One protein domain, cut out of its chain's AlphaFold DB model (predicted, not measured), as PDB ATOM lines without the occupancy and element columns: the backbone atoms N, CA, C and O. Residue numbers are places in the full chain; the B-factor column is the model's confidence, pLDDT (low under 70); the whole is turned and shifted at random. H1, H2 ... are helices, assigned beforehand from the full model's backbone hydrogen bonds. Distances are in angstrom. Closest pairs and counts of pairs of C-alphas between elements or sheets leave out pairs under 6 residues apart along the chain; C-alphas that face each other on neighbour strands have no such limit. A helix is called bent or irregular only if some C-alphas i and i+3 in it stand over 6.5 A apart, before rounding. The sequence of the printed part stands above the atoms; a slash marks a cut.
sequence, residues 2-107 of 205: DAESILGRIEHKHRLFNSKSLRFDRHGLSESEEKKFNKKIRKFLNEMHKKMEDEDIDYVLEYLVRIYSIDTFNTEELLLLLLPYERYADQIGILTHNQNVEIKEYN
ATOM      1  N   ASP A   2      28.814  52.862 -21.514       92.62
ATOM      2  CA  ASP A   2      27.828  51.871 -21.042       92.62
ATOM      3  C   ASP A   2      26.475  52.027 -21.765       92.62
ATOM      4  O   ASP A   2      26.258  52.989 -22.502       92.62
ATOM      5  N   ALA A   3      25.575  51.054 -21.598       90.56
ATOM      6  CA  ALA A   3      24.286  51.045 -22.293       90.56
ATOM      7  C   ALA A   3      23.344  52.186 -21.866       90.56
ATOM      8  O   ALA A   3      22.541  52.646 -22.676       90.56
ATOM      9  N   GLU A   4      23.446  52.661 -20.624       93.31
ATOM     10  CA  GLU A   4      22.639  53.780 -20.124       93.31
ATOM     11  C   GLU A   4      23.073  55.102 -20.772       93.31
ATOM     12  O   GLU A   4      22.241  55.886 -21.228       93.31
ATOM     13  N   SER A   5      24.382  55.297 -20.912       93.75
ATOM     14  CA  SER A   5      24.979  56.432 -21.610       93.75
ATOM     15  C   SER A   5      24.630  56.443 -23.101       93.75
ATOM     16  O   SER A   5      24.365  57.512 -23.646       93.75
ATOM     17  N   ILE A   6      24.598  55.273 -23.758       93.88
ATOM     18  CA  ILE A   6      24.148  55.144 -25.157       93.88
ATOM     19  C   ILE A   6      22.667  55.516 -25.265       93.88
ATOM     20  O   ILE A   6      22.302  56.327 -26.111       93.88
ATOM     21  N   LEU A   7      21.821  54.987 -24.374       94.00
ATOM     22  CA  LEU A   7      20.391  55.301 -24.356       94.00
ATOM     23  C   LEU A   7      20.128  56.807 -24.221       94.00
ATOM     24  O   LEU A   7      19.227  57.327 -24.871       94.00
ATOM     25  N   GLY A   8      20.922  57.510 -23.410       93.06
ATOM     26  CA  GLY A   8      20.819  58.961 -23.243       93.06
ATOM     27  C   GLY A   8      21.163  59.782 -24.493       93.06
ATOM     28  O   GLY A   8      20.857  60.971 -24.517       93.06
ATOM     29  N   ARG A   9      21.785  59.172 -25.511       94.06
ATOM     30  CA  ARG A   9      22.138  59.805 -26.793       94.06
ATOM     31  C   ARG A   9      21.174  59.476 -27.931       94.06
ATOM     32  O   ARG A   9      21.309  60.052 -29.000       94.06
ATOM     33  N   ILE A  10      20.224  58.568 -27.708       93.75
ATOM     34  CA  ILE A  10      19.190  58.242 -28.689       93.75
ATOM     35  C   ILE A  10      18.079  59.284 -28.572       93.75
ATOM     36  O   ILE A  10      17.336  59.322 -27.589       93.75
ATOM     37  N   GLU A  11      17.943  60.118 -29.595       90.62
ATOM     38  CA  GLU A  11      16.841  61.069 -29.717       90.62
ATOM     39  C   GLU A  11      15.565  60.370 -30.196       90.62
ATOM     40  O   GLU A  11      14.441  60.791 -29.881       90.62
ATOM     41  N   HIS A  12      15.723  59.256 -30.915       82.62
ATOM     42  CA  HIS A  12      14.608  58.498 -31.444       82.62
ATOM     43  C   HIS A  12      13.696  57.926 -30.342       82.62
ATOM     44  O   HIS A  12      13.992  56.946 -29.657       82.62
ATOM     45  N   LYS A  13      12.494  58.499 -30.209       84.62
ATOM     46  CA  LYS A  13      11.492  58.028 -29.244       84.62
ATOM     47  C   LYS A  13      10.816  56.751 -29.733       84.62
ATOM     48  O   LYS A  13       9.884  56.793 -30.534       84.62
ATOM     49  N   HIS A  14      11.211  55.615 -29.169       91.06
ATOM     50  CA  HIS A  14      10.551  54.337 -29.415       91.06
ATOM     51  C   HIS A  14      10.433  53.503 -28.135       91.06
ATOM     52  O   HIS A  14      11.218  53.632 -27.203       91.06
ATOM     53  N   ARG A  15       9.459  52.582 -28.087       91.81
ATOM     54  CA  ARG A  15       9.238  51.709 -26.915       91.81
ATOM     55  C   ARG A  15      10.398  50.748 -26.636       91.81
ATOM     56  O   ARG A  15      10.426  50.157 -25.563       91.81
ATOM     57  N   LEU A  16      11.319  50.581 -27.581       92.81
ATOM     58  CA  LEU A  16      12.556  49.820 -27.389       92.81
ATOM     59  C   LEU A  16      13.622  50.627 -26.622       92.81
ATOM     60  O   LEU A  16      14.471  50.048 -25.953       92.81
ATOM     61  N   PHE A  17      13.536  51.956 -26.623       94.19
ATOM     62  CA  PHE A  17      14.520  52.838 -25.994       94.19
ATOM     63  C   PHE A  17      13.934  53.419 -24.710       94.19
ATOM     64  O   PHE A  17      13.322  54.484 -24.691       94.19
ATOM     65  N   ASN A  18      14.047  52.666 -23.618       93.19
ATOM     66  CA  ASN A  18      13.681  53.148 -22.293       93.19
ATOM     67  C   ASN A  18      14.497  52.439 -21.211       93.19
ATOM     68  O   ASN A  18      15.026  51.353 -21.418       93.19
ATOM     69  N   SER A  19      14.530  53.014 -20.012       92.50
ATOM     70  CA  SER A  19      15.316  52.472 -18.899       92.50
ATOM     71  C   SER A  19      14.920  51.051 -18.478       92.50
ATOM     72  O   SER A  19      15.739  50.338 -17.903       92.50
ATOM     73  N   LYS A  20      13.693  50.590 -18.770       92.38
ATOM     74  CA  LYS A  20      13.297  49.202 -18.483       92.38
ATOM     75  C   LYS A  20      13.938  48.214 -19.452       92.38
ATOM     76  O   LYS A  20      14.171  47.079 -19.043       92.38
ATOM     77  N   SER A  21      14.233  48.606 -20.697       93.88
ATOM     78  CA  SER A  21      14.881  47.699 -21.649       93.88
ATOM     79  C   SER A  21      16.337  47.404 -21.306       93.88
ATOM     80  O   SER A  21      16.808  46.340 -21.671       93.88
ATOM     81  N   LEU A  22      16.999  48.230 -20.492       93.25
ATOM     82  CA  LEU A  22      18.340  47.935 -19.962       93.25
ATOM     83  C   LEU A  22      18.404  46.647 -19.121       93.25
ATOM     84  O   LEU A  22      19.481  46.106 -18.905       93.25
ATOM     85  N   ARG A  23      17.259  46.170 -18.614       93.38
ATOM     86  CA  ARG A  23      17.144  44.919 -17.843       93.38
ATOM     87  C   ARG A  23      16.597  43.757 -18.669       93.38
ATOM     88  O   ARG A  23      16.263  42.719 -18.104       93.38
ATOM     89  N   PHE A  24      16.396  43.960 -19.968       94.38
ATOM     90  CA  PHE A  24      15.891  42.921 -20.846       94.38
ATOM     91  C   PHE A  24      16.979  41.873 -21.077       94.38
ATOM     92  O   PHE A  24      18.096  42.215 -21.449       94.38
ATOM     93  N   ASP A  25      16.628  40.606 -20.877       93.62
ATOM     94  CA  ASP A  25      17.496  39.476 -21.181       93.62
ATOM     95  C   ASP A  25      16.899  38.685 -22.345       93.62
ATOM     96  O   ASP A  25      15.875  38.008 -22.211       93.62
ATOM     97  N   ARG A  26      17.547  38.801 -23.506       93.81
ATOM     98  CA  ARG A  26      17.151  38.112 -24.736       93.81
ATOM     99  C   ARG A  26      17.278  36.593 -24.606       93.81
ATOM    100  O   ARG A  26      16.450  35.880 -25.166       93.81
ATOM    101  N   HIS A  27      18.280  36.110 -23.869       93.19
ATOM    102  CA  HIS A  27      18.600  34.686 -23.747       93.19
ATOM    103  C   HIS A  27      17.674  33.949 -22.772       93.19
ATOM    104  O   HIS A  27      17.567  32.726 -22.835       93.19
ATOM    105  N   GLY A  28      16.980  34.682 -21.900       94.38
ATOM    106  CA  GLY A  28      15.973  34.133 -20.991       94.38
ATOM    107  C   GLY A  28      14.597  33.887 -21.623       94.38
ATOM    108  O   GLY A  28      13.701  33.398 -20.935       94.38
ATOM    109  N   LEU A  29      14.391  34.239 -22.897       95.62
ATOM    110  CA  LEU A  29      13.105  34.058 -23.574       95.62
ATOM    111  C   LEU A  29      12.845  32.593 -23.940       95.62
ATOM    112  O   LEU A  29      13.730  31.881 -24.407       95.62
ATOM    113  N   SER A  30      11.587  32.160 -23.829       97.00
ATOM    114  CA  SER A  30      11.151  30.921 -24.480       97.00
ATOM    115  C   SER A  30      11.147  31.072 -26.005       97.00
ATOM    116  O   SER A  30      10.980  32.172 -26.534       97.00
ATOM    117  N   GLU A  31      11.200  29.957 -26.737       96.31
ATOM    118  CA  GLU A  31      11.148  29.954 -28.209       96.31
ATOM    119  C   GLU A  31       9.927  30.725 -28.759       96.31
ATOM    120  O   GLU A  31      10.002  31.452 -29.752       96.31
ATOM    121  N   SER A  32       8.774  30.605 -28.093       97.31
ATOM    122  CA  SER A  32       7.548  31.296 -28.505       97.31
ATOM    123  C   SER A  32       7.619  32.816 -28.303       97.31
ATOM    124  O   SER A  32       7.066  33.581 -29.102       97.31
ATOM    125  N   GLU A  33       8.295  33.267 -27.246       97.56
ATOM    126  CA  GLU A  33       8.509  34.681 -26.949       97.56
ATOM    127  C   GLU A  33       9.568  35.267 -27.871       97.56
ATOM    128  O   GLU A  33       9.362  36.350 -28.417       97.56
ATOM    129  N   GLU A  34      10.640  34.517 -28.121       96.81
ATOM    130  CA  GLU A  34      11.690  34.888 -29.058       96.81
ATOM    131  C   GLU A  34      11.127  35.083 -30.466       96.81
ATOM    132  O   GLU A  34      11.356  36.132 -31.064       96.81
ATOM    133  N   LYS A  35      10.296  34.160 -30.975       96.31
ATOM    134  CA  LYS A  35       9.623  34.325 -32.280       96.31
ATOM    135  C   LYS A  35       8.782  35.601 -32.341       96.31
ATOM    136  O   LYS A  35       8.829  36.343 -33.324       96.31
ATOM    137  N   LYS A  36       8.017  35.893 -31.282       96.75
ATOM    138  CA  LYS A  36       7.215  37.127 -31.195       96.75
ATOM    139  C   LYS A  36       8.098  38.371 -31.143       96.75
ATOM    140  O   LYS A  36       7.728  39.393 -31.718       96.75
ATOM    141  N   PHE A  37       9.228  38.304 -30.449       96.62
ATOM    142  CA  PHE A  37      10.159  39.416 -30.318       96.62
ATOM    143  C   PHE A  37      10.934  39.659 -31.620       96.62
ATOM    144  O   PHE A  37      10.956  40.791 -32.090       96.62
ATOM    145  N   ASN A  38      11.425  38.606 -32.277       96.62
ATOM    146  CA  ASN A  38      12.018  38.646 -33.617       96.62
ATOM    147  C   ASN A  38      11.103  39.342 -34.619       96.62
ATOM    148  O   ASN A  38      11.530  40.250 -35.323       96.62
ATOM    149  N   LYS A  39       9.809  39.003 -34.625       96.00
ATOM    150  CA  LYS A  39       8.837  39.680 -35.493       96.00
ATOM    151  C   LYS A  39       8.743  41.187 -35.217       96.00
ATOM    152  O   LYS A  39       8.577  41.967 -36.153       96.00
ATOM    153  N   LYS A  40       8.827  41.605 -33.948       96.19
ATOM    154  CA  LYS A  40       8.814  43.029 -33.570       96.19
ATOM    155  C   LYS A  40      10.095  43.735 -34.008       96.19
ATOM    156  O   LYS A  40       9.994  44.825 -34.560       96.19
ATOM    157  N   ILE A  41      11.256  43.118 -33.788       97.19
ATOM    158  CA  ILE A  41      12.552  43.674 -34.193       97.19
ATOM    159  C   ILE A  41      12.654  43.768 -35.711       97.19
ATOM    160  O   ILE A  41      12.963  44.845 -36.198       97.19
ATOM    161  N   ARG A  42      12.287  42.723 -36.461       95.19
ATOM    162  CA  ARG A  42      12.217  42.765 -37.931       95.19
ATOM    163  C   ARG A  42      11.404  43.958 -38.418       95.19
ATOM    164  O   ARG A  42      11.867  44.728 -39.246       95.19
ATOM    165  N   LYS A  43      10.198  44.140 -37.870       94.19
ATOM    166  CA  LYS A  43       9.354  45.282 -38.239       94.19
ATOM    167  C   LYS A  43      10.053  46.613 -37.948       94.19
ATOM    168  O   LYS A  43      10.012  47.510 -38.780       94.19
ATOM    169  N   PHE A  44      10.683  46.727 -36.782       95.94
ATOM    170  CA  PHE A  44      11.404  47.932 -36.395       95.94
ATOM    171  C   PHE A  44      12.604  48.210 -37.316       95.94
ATOM    172  O   PHE A  44      12.726  49.326 -37.803       95.94
ATOM    173  N   LEU A  45      13.438  47.209 -37.618       95.44
ATOM    174  CA  LEU A  45      14.584  47.345 -38.528       95.44
ATOM    175  C   LEU A  45      14.143  47.749 -39.940       95.44
ATOM    176  O   LEU A  45      14.736  48.650 -40.523       95.44
ATOM    177  N   ASN A  46      13.037  47.200 -40.446       92.00
ATOM    178  CA  ASN A  46      12.478  47.632 -41.731       92.00
ATOM    179  C   ASN A  46      12.050  49.113 -41.712       92.00
ATOM    180  O   ASN A  46      12.208  49.828 -42.696       92.00
ATOM    181  N   GLU A  47      11.511  49.606 -40.593       92.81
ATOM    182  CA  GLU A  47      11.173  51.027 -40.431       92.81
ATOM    183  C   GLU A  47      12.423  51.921 -40.295       92.81
ATOM    184  O   GLU A  47      12.338  53.126 -40.550       92.81
ATOM    185  N   MET A  48      13.579  51.356 -39.921       94.62
ATOM    186  CA  MET A  48      14.827  52.102 -39.732       94.62
ATOM    187  C   MET A  48      15.491  52.535 -41.034       94.62
ATOM    188  O   MET A  48      16.224  53.515 -40.988       94.62
ATOM    189  N   HIS A  49      15.185  51.930 -42.189       92.69
ATOM    190  CA  HIS A  49      15.712  52.392 -43.486       92.69
ATOM    191  C   HIS A  49      15.495  53.899 -43.714       92.69
ATOM    192  O   HIS A  49      16.350  54.561 -44.288       92.69
ATOM    193  N   LYS A  50      14.398  54.458 -43.187       93.12
ATOM    194  CA  LYS A  50      14.046  55.889 -43.282       93.12
ATOM    195  C   LYS A  50      14.866  56.816 -42.383       93.12
ATOM    196  O   LYS A  50      14.737  58.025 -42.508       93.12
ATOM    197  N   LYS A  51      15.615  56.251 -41.439       94.38
ATOM    198  CA  LYS A  51      16.353  56.960 -40.384       94.38
ATOM    199  C   LYS A  51      17.844  56.666 -40.415       94.38
ATOM    200  O   LYS A  51      18.571  57.058 -39.513       94.38
ATOM    201  N   MET A  52      18.307  55.928 -41.419       95.12
ATOM    202  CA  MET A  52      19.707  55.525 -41.484       95.12
ATOM    203  C   MET A  52      20.663  56.704 -41.664       95.12
ATOM    204  O   MET A  52      21.846  56.549 -41.388       95.12
ATOM    205  N   GLU A  53      20.163  57.865 -42.083       93.38
ATOM    206  CA  GLU A  53      20.919  59.116 -42.202       93.38
ATOM    207  C   GLU A  53      20.784  60.026 -40.963       93.38
ATOM    208  O   GLU A  53      21.394  61.092 -40.924       93.38
ATOM    209  N   ASP A  54      20.001  59.632 -39.950       95.19
ATOM    210  CA  ASP A  54      19.839  60.415 -38.720       95.19
ATOM    211  C   ASP A  54      21.147  60.408 -37.903       95.19
ATOM    212  O   ASP A  54      21.874  59.412 -37.862       95.19
ATOM    213  N   GLU A  55      21.449  61.510 -37.208       93.19
ATOM    214  CA  GLU A  55      22.712  61.675 -36.465       93.19
ATOM    215  C   GLU A  55      22.886  60.667 -35.314       93.19
ATOM    216  O   GLU A  55      24.014  60.323 -34.953       93.19
ATOM    217  N   ASP A  56      21.787  60.177 -34.731       94.69
ATOM    218  CA  ASP A  56      21.808  59.247 -33.600       94.69
ATOM    219  C   ASP A  56      21.811  57.763 -34.010       94.69
ATOM    220  O   ASP A  56      21.813  56.883 -33.138       94.69
ATOM    221  N   ILE A  57      21.850  57.462 -35.315       96.56
ATOM    222  CA  ILE A  57      21.686  56.098 -35.832       96.56
ATOM    223  C   ILE A  57      22.723  55.115 -35.288       96.56
ATOM    224  O   ILE A  57      22.377  53.984 -34.941       96.56
ATOM    225  N   ASP A  58      23.976  55.544 -35.145       96.44
ATOM    226  CA  ASP A  58      25.053  54.689 -34.649       96.44
ATOM    227  C   ASP A  58      24.782  54.265 -33.196       96.44
ATOM    228  O   ASP A  58      24.952  53.096 -32.841       96.44
ATOM    229  N   TYR A  59      24.254  55.177 -32.368       97.06
ATOM    230  CA  TYR A  59      23.843  54.865 -30.996       97.06
ATOM    231  C   TYR A  59      22.633  53.934 -30.970       97.06
ATOM    232  O   TYR A  59      22.574  53.028 -30.135       97.06
ATOM    233  N   VAL A  60      21.679  54.122 -31.888       97.06
ATOM    234  CA  VAL A  60      20.530  53.222 -32.037       97.06
ATOM    235  C   VAL A  60      21.004  51.808 -32.364       97.06
ATOM    236  O   VAL A  60      20.633  50.868 -31.659       97.06
ATOM    237  N   LEU A  61      21.840  51.640 -33.388       97.31
ATOM    238  CA  LEU A  61      22.353  50.335 -33.806       97.31
ATOM    239  C   LEU A  61      23.175  49.674 -32.693       97.31
ATOM    240  O   LEU A  61      22.933  48.510 -32.366       97.31
ATOM    241  N   GLU A  62      24.073  50.422 -32.046       96.69
ATOM    242  CA  GLU A  62      24.873  49.919 -30.926       96.69
ATOM    243  C   GLU A  62      23.988  49.458 -29.757       96.69
ATOM    244  O   GLU A  62      24.216  48.388 -29.183       96.69
ATOM    245  N   TYR A  63      22.941  50.221 -29.423       97.12
ATOM    246  CA  TYR A  63      21.994  49.847 -28.373       97.12
ATOM    247  C   TYR A  63      21.249  48.557 -28.710       97.12
ATOM    248  O   TYR A  63      21.128  47.674 -27.859       97.12
ATOM    249  N   LEU A  64      20.756  48.425 -29.945       97.25
ATOM    250  CA  LEU A  64      20.026  47.231 -30.366       97.25
ATOM    251  C   LEU A  64      20.912  45.984 -30.325       97.25
ATOM    252  O   LEU A  64      20.454  44.934 -29.877       97.25
ATOM    253  N   VAL A  65      22.170  46.092 -30.755       96.81
ATOM    254  CA  VAL A  65      23.133  44.987 -30.677       96.81
ATOM    255  C   VAL A  65      23.374  44.605 -29.218       96.81
ATOM    256  O   VAL A  65      23.217  43.447 -28.852       96.81
ATOM    257  N   ARG A  66      23.660  45.570 -28.340       95.44
ATOM    258  CA  ARG A  66      24.015  45.269 -26.943       95.44
ATOM    259  C   ARG A  66      22.861  44.753 -26.093       95.44
ATOM    260  O   ARG A  66      23.079  43.915 -25.227       95.44
ATOM    261  N   ILE A  67      21.663  45.297 -26.286       96.31
ATOM    262  CA  ILE A  67      20.508  44.995 -25.430       96.31
ATOM    263  C   ILE A  67      19.644  43.879 -26.013       96.31
ATOM    264  O   ILE A  67      19.048  43.104 -25.266       96.31
ATOM    265  N   TYR A  68      19.552  43.784 -27.339       96.94
ATOM    266  CA  TYR A  68      18.652  42.840 -28.002       96.94
ATOM    267  C   TYR A  68      19.359  41.775 -28.837       96.94
ATOM    268  O   TYR A  68      18.659  40.909 -29.380       96.94
ATOM    269  N   SER A  69      20.695  41.827 -28.917       96.19
ATOM    270  CA  SER A  69      21.551  40.880 -29.639       96.19
ATOM    271  C   SER A  69      21.079  40.662 -31.077       96.19
ATOM    272  O   SER A  69      20.941  39.533 -31.550       96.19
ATOM    273  N   ILE A  70      20.725  41.754 -31.765       96.94
ATOM    274  CA  ILE A  70      20.138  41.682 -33.112       96.94
ATOM    275  C   ILE A  70      21.121  41.150 -34.160       96.94
ATOM    276  O   ILE A  70      20.694  40.574 -35.149       96.94
ATOM    277  N   ASP A  71      22.419  41.267 -33.912       95.56
ATOM    278  CA  ASP A  71      23.497  40.642 -34.680       95.56
ATOM    279  C   ASP A  71      23.460  39.108 -34.614       95.56
ATOM    280  O   ASP A  71      23.886  38.444 -35.555       95.56
ATOM    281  N   THR A  72      22.894  38.546 -33.542       93.62
ATOM    282  CA  THR A  72      22.734  37.097 -33.344       93.62
ATOM    283  C   THR A  72      21.341  36.599 -33.740       93.62
ATOM    284  O   THR A  72      21.211  35.588 -34.424       93.62
ATOM    285  N   PHE A  73      20.277  37.278 -33.297       94.94
ATOM    286  CA  PHE A  73      18.897  36.789 -33.461       94.94
ATOM    287  C   PHE A  73      18.170  37.361 -34.686       94.94
ATOM    288  O   PHE A  73      17.108  36.857 -35.056       94.94
ATOM    289  N   ASN A  74      18.704  38.424 -35.292       95.19
ATOM    290  CA  ASN A  74      18.115  39.160 -36.415       95.19
ATOM    291  C   ASN A  74      19.183  39.526 -37.460       95.19
ATOM    292  O   ASN A  74      19.128  40.593 -38.068       95.19
ATOM    293  N   THR A  75      20.180  38.651 -37.634       92.62
ATOM    294  CA  THR A  75      21.364  38.888 -38.473       92.62
ATOM    295  C   THR A  75      20.985  39.242 -39.901       92.62
ATOM    296  O   THR A  75      21.569  40.156 -40.469       92.62
ATOM    297  N   GLU A  76      20.003  38.544 -40.478       89.31
ATOM    298  CA  GLU A  76      19.558  38.805 -41.848       89.31
ATOM    299  C   GLU A  76      18.963  40.203 -41.955       89.31
ATOM    300  O   GLU A  76      19.432  40.981 -42.774       89.31
ATOM    301  N   GLU A  77      18.005  40.563 -41.094       92.50
ATOM    302  CA  GLU A  77      17.384  41.892 -41.114       92.50
ATOM    303  C   GLU A  77      18.382  43.018 -40.838       92.50
ATOM    304  O   GLU A  77      18.306  44.073 -41.465       92.50
ATOM    305  N   LEU A  78      19.320  42.800 -39.912       95.50
ATOM    306  CA  LEU A  78      20.380  43.762 -39.639       95.50
ATOM    307  C   LEU A  78      21.289  43.917 -40.857       95.50
ATOM    308  O   LEU A  78      21.560  45.039 -41.271       95.50
ATOM    309  N   LEU A  79      21.718  42.812 -41.467       92.25
ATOM    310  CA  LEU A  79      22.498  42.852 -42.698       92.25
ATOM    311  C   LEU A  79      21.738  43.619 -43.787       92.25
ATOM    312  O   LEU A  79      22.364  44.390 -44.511       92.25
ATOM    313  N   LEU A  80      20.403  43.482 -43.853       90.06
ATOM    314  CA  LEU A  80      19.610  44.211 -44.845       90.06
ATOM    315  C   LEU A  80      19.641  45.714 -44.642       90.06
ATOM    316  O   LEU A  80      19.753  46.482 -45.596       90.06
ATOM    317  N   LEU A  81      19.563  46.120 -43.382       95.81
ATOM    318  CA  LEU A  81      19.607  47.514 -43.001       95.81
ATOM    319  C   LEU A  81      20.974  48.145 -43.299       95.81
ATOM    320  O   LEU A  81      21.029  49.291 -43.739       95.81
ATOM    321  N   LEU A  82      22.067  47.410 -43.063       96.00
ATOM    322  CA  LEU A  82      23.432  47.935 -43.170       96.00
ATOM    323  C   LEU A  82      23.995  47.900 -44.593       96.00
ATOM    324  O   LEU A  82      24.747  48.800 -44.956       96.00
ATOM    325  N   LEU A  83      23.642  46.891 -45.398       95.06
ATOM    326  CA  LEU A  83      24.229  46.664 -46.726       95.06
ATOM    327  C   LEU A  83      24.223  47.880 -47.667       95.06
ATOM    328  O   LEU A  83      25.196  48.030 -48.400       95.06
ATOM    329  N   PRO A  84      23.214  48.767 -47.670       95.88
ATOM    330  CA  PRO A  84      23.234  49.961 -48.515       95.88
ATOM    331  C   PRO A  84      24.285  51.019 -48.141       95.88
ATOM    332  O   PRO A  84      24.511  51.934 -48.929       95.88
ATOM    333  N   TYR A  85      24.928  50.916 -46.972       95.50
ATOM    334  CA  TYR A  85      25.786  51.965 -46.415       95.50
ATOM    335  C   TYR A  85      27.220  51.463 -46.206       95.50
ATOM    336  O   TYR A  85      27.520  50.748 -45.249       95.50
ATOM    337  N   GLU A  86      28.132  51.912 -47.069       94.75
ATOM    338  CA  GLU A  86      29.546  51.505 -47.073       94.75
ATOM    339  C   GLU A  86      30.265  51.724 -45.732       94.75
ATOM    340  O   GLU A  86      31.132  50.934 -45.363       94.75
ATOM    341  N   ARG A  87      29.866  52.734 -44.944       95.25
ATOM    342  CA  ARG A  87      30.460  52.999 -43.620       95.25
ATOM    343  C   ARG A  87      30.356  51.828 -42.633       95.25
ATOM    344  O   ARG A  87      31.095  51.818 -41.655       95.25
ATOM    345  N   TYR A  88      29.468  50.859 -42.877       95.88
ATOM    346  CA  TYR A  88      29.305  49.665 -42.043       95.88
ATOM    347  C   TYR A  88      29.993  48.417 -42.614       95.88
ATOM    348  O   TYR A  88      29.636  47.296 -42.246       95.88
ATOM    349  N   ALA A  89      30.957  48.578 -43.528       93.94
ATOM    350  CA  ALA A  89      31.678  47.471 -44.161       93.94
ATOM    351  C   ALA A  89      32.234  46.454 -43.148       93.94
ATOM    352  O   ALA A  89      32.054  45.251 -43.330       93.94
ATOM    353  N   ASP A  90      32.832  46.930 -42.052       93.38
ATOM    354  CA  ASP A  90      33.394  46.065 -41.010       93.38
ATOM    355  C   ASP A  90      32.305  45.216 -40.335       93.38
ATOM    356  O   ASP A  90      32.470  44.011 -40.138       93.38
ATOM    357  N   GLN A  91      31.157  45.822 -40.013       94.81
ATOM    358  CA  GLN A  91      30.026  45.113 -39.414       94.81
ATOM    359  C   GLN A  91      29.422  44.110 -40.400       94.81
ATOM    360  O   GLN A  91      29.110  42.987 -40.010       94.81
ATOM    361  N   ILE A  92      29.303  44.473 -41.679       94.94
ATOM    362  CA  ILE A  92      28.853  43.571 -42.748       94.94
ATOM    363  C   ILE A  92      29.786  42.353 -42.855       94.94
ATOM    364  O   ILE A  92      29.307  41.218 -42.941       94.94
ATOM    365  N   GLY A  93      31.103  42.560 -42.775       93.19
ATOM    366  CA  GLY A  93      32.085  41.476 -42.752       93.19
ATOM    367  C   GLY A  93      31.891  40.536 -41.566       93.19
ATOM    368  O   GLY A  93      31.797  39.322 -41.746       93.19
ATOM    369  N   ILE A  94      31.712  41.085 -40.362       92.31
ATOM    370  CA  ILE A  94      31.442  40.290 -39.153       92.31
ATOM    371  C   ILE A  94      30.154  39.464 -39.303       92.31
ATOM    372  O   ILE A  94      30.152  38.268 -39.008       92.31
ATOM    373  N   LEU A  95      29.069  40.069 -39.797       91.62
ATOM    374  CA  LEU A  95      27.767  39.404 -39.958       91.62
ATOM    375  C   LEU A  95      27.779  38.311 -41.041       91.62
ATOM    376  O   LEU A  95      26.956  37.392 -41.008       91.62
ATOM    377  N   THR A  96      28.706  38.392 -42.000       90.50
ATOM    378  CA  THR A  96      28.810  37.445 -43.121       90.50
ATOM    379  C   THR A  96      29.945  36.425 -42.982       90.50
ATOM    380  O   THR A  96      29.987  35.484 -43.771       90.50
ATOM    381  N   HIS A  97      30.804  36.528 -41.958       87.44
ATOM    382  CA  HIS A  97      31.988  35.674 -41.750       87.44
ATOM    383  C   HIS A  97      31.708  34.161 -41.796       87.44
ATOM    384  O   HIS A  97      32.509  33.385 -42.307       87.44
ATOM    385  N   ASN A  98      30.561  33.721 -41.275       75.25
ATOM    386  CA  ASN A  98      30.190  32.299 -41.242       75.25
ATOM    387  C   ASN A  98      29.215  31.899 -42.359       75.25
ATOM    388  O   ASN A  98      28.636  30.812 -42.311       75.25
ATOM    389  N   GLN A  99      28.988  32.775 -43.338       78.81
ATOM    390  CA  GLN A  99      28.135  32.480 -44.484       78.81
ATOM    391  C   GLN A  99      28.961  31.936 -45.655       78.81
ATOM    392  O   GLN A  99      30.166  32.149 -45.754       78.81
ATOM    393  N   ASN A 100      28.296  31.244 -46.584       77.94
ATOM    394  CA  ASN A 100      28.942  30.671 -47.773       77.94
ATOM    395  C   ASN A 100      29.600  31.730 -48.679       77.94
ATOM    396  O   ASN A 100      30.507  31.414 -49.450       77.94
ATOM    397  N   VAL A 101      29.133  32.980 -48.597       78.69
ATOM    398  CA  VAL A 101      29.747  34.142 -49.241       78.69
ATOM    399  C   VAL A 101      29.958  35.201 -48.173       78.69
ATOM    400  O   VAL A 101      29.012  35.847 -47.729       78.69
ATOM    401  N   GLU A 102      31.213  35.349 -47.777       85.00
ATOM    402  CA  GLU A 102      31.672  36.392 -46.873       85.00
ATOM    403  C   GLU A 102      31.953  37.683 -47.656       85.00
ATOM    404  O   GLU A 102      32.564  37.656 -48.732       85.00
ATOM    405  N   ILE A 103      31.518  38.815 -47.106       88.44
ATOM    406  CA  ILE A 103      31.723  40.154 -47.664       88.44
ATOM    407  C   ILE A 103      32.807  40.833 -46.819       88.44
ATOM    408  O   ILE A 103      32.512  41.533 -45.859       88.44
ATOM    409  N   LYS A 104      34.080  40.556 -47.130       81.50
ATOM    410  CA  LYS A 104      35.232  41.013 -46.319       81.50
ATOM    411  C   LYS A 104      35.509  42.506 -46.436       81.50
ATOM    412  O   LYS A 104      36.085  43.102 -45.537       81.50
ATOM    413  N   GLU A 105      35.135  43.075 -47.568       85.56
ATOM    414  CA  GLU A 105      35.253  44.491 -47.887       85.56
ATOM    415  C   GLU A 105      33.944  44.904 -48.555       85.56
ATOM    416  O   GLU A 105      33.207  44.040 -49.043       85.56
ATOM    417  N   TYR A 106      33.651  46.205 -48.620       88.56
ATOM    418  CA  TYR A 106      32.474  46.707 -49.333       88.56
ATOM    419  C   TYR A 106      32.649  46.557 -50.853       88.56
ATOM    420  O   TYR A 106      32.897  47.497 -51.607       88.56
ATOM    421  N   ASN A 107      32.592  45.309 -51.311       91.31
ATOM    422  CA  ASN A 107      32.939  44.890 -52.649       91.31
ATOM    423  C   ASN A 107      31.679  44.436 -53.374       91.31
ATOM    424  O   ASN A 107      31.096  43.389 -53.083       91.31
TER     425      ASN A 107
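Overview. This is residues 2 to 107 of the 205 residues of an uncharacterized protein of Enterospora canceri (UniProt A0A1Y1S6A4). Four helices, H2, H3, H5 and H6, run nearly along one common direction as a loose bundle: H2, H5 and H6 stand side by side in that order, and H3 runs beside H2 with few contacts. The short H4 sits where the end of H3 turns toward H5, H1 packs on H3 at one end of the long axis, and residues 97 to 107 fold back past H6 at the other end. The printed part has 106 residues with six named helices, H1 to H6 in order along the chain, and no named strand; the class is all helix. The whole is compact, with a radius of gyration of the C-alphas of 13.9 A and spans of 39 by 34 by 24 A.

Along the chain. Find C-alpha 3 at (24.286, 51.045, -22.293), where H1, residues 3 to 7, begins. After residues 8 to 30, which hold no named element, look for C-alpha 31 at (11.148, 29.954, -28.209); from there H2, residues 31 to 51, runs 30.1 A. H2 is neither bent nor irregular, but only just: C-alphas 47 and 50 are 6.3 A apart. H3, residues 57 to 68, measures 15.7 A. Next come H4, residues 70 to 73, 5.1 A long, and H5, residues 75 to 82, 10.4 A long. H6, residues 86 to 96, runs 14.6 A to C-alpha 96 at (28.810, 37.445, -43.121); it is irregular, with C-alphas 87 and 90 at 8.0 A.

Arrangement. Start at H1, which touches H3; the closest C-alphas are those of Ile 6 and Tyr 59, 5.9 A apart. H2 and H3 are close but not clearly touching, at 7.1 A between the C-alphas of Lys 51 and Ile 57, and run opposite ways at a shallow tilt of 3 degrees. H2 touches H5 with residues 42 to 49 alone, closest at the C-alphas of Arg 42 and Glu 77, 6.1 A; they run the same way at a shallow tilt of 9 degrees. H4 is close to H3 but not clearly touching it, with the C-alphas of Val 65 and Asp 71 closest at 5.9 A. H5 and H6 form a helical hairpin and touch, closest at the C-alphas of Leu 82 and Tyr 88, 6.2 A; they run opposite ways at a shallow tilt of 10 degrees. H3 is apart from H5 and from H6. In the backbone, every O i to N i+4 pair is within hydrogen-bond range in H1, H3 and H5, against 14 of 17 in H2 and 5 of 7 in H6. H4 is too short for such a pair, and its one O i to N i+3 pair is not within range.

Size, cuts and confidence. Look to the C-alphas of Lys 20 and Asn 107 for the two farthest apart, 39.6 A. The printed part has no cut. The link from H1 to H2 is long, with 23 residues; the other links are tight. The mean pLDDT of the printed part is 93.2, and no printed residue is under 70.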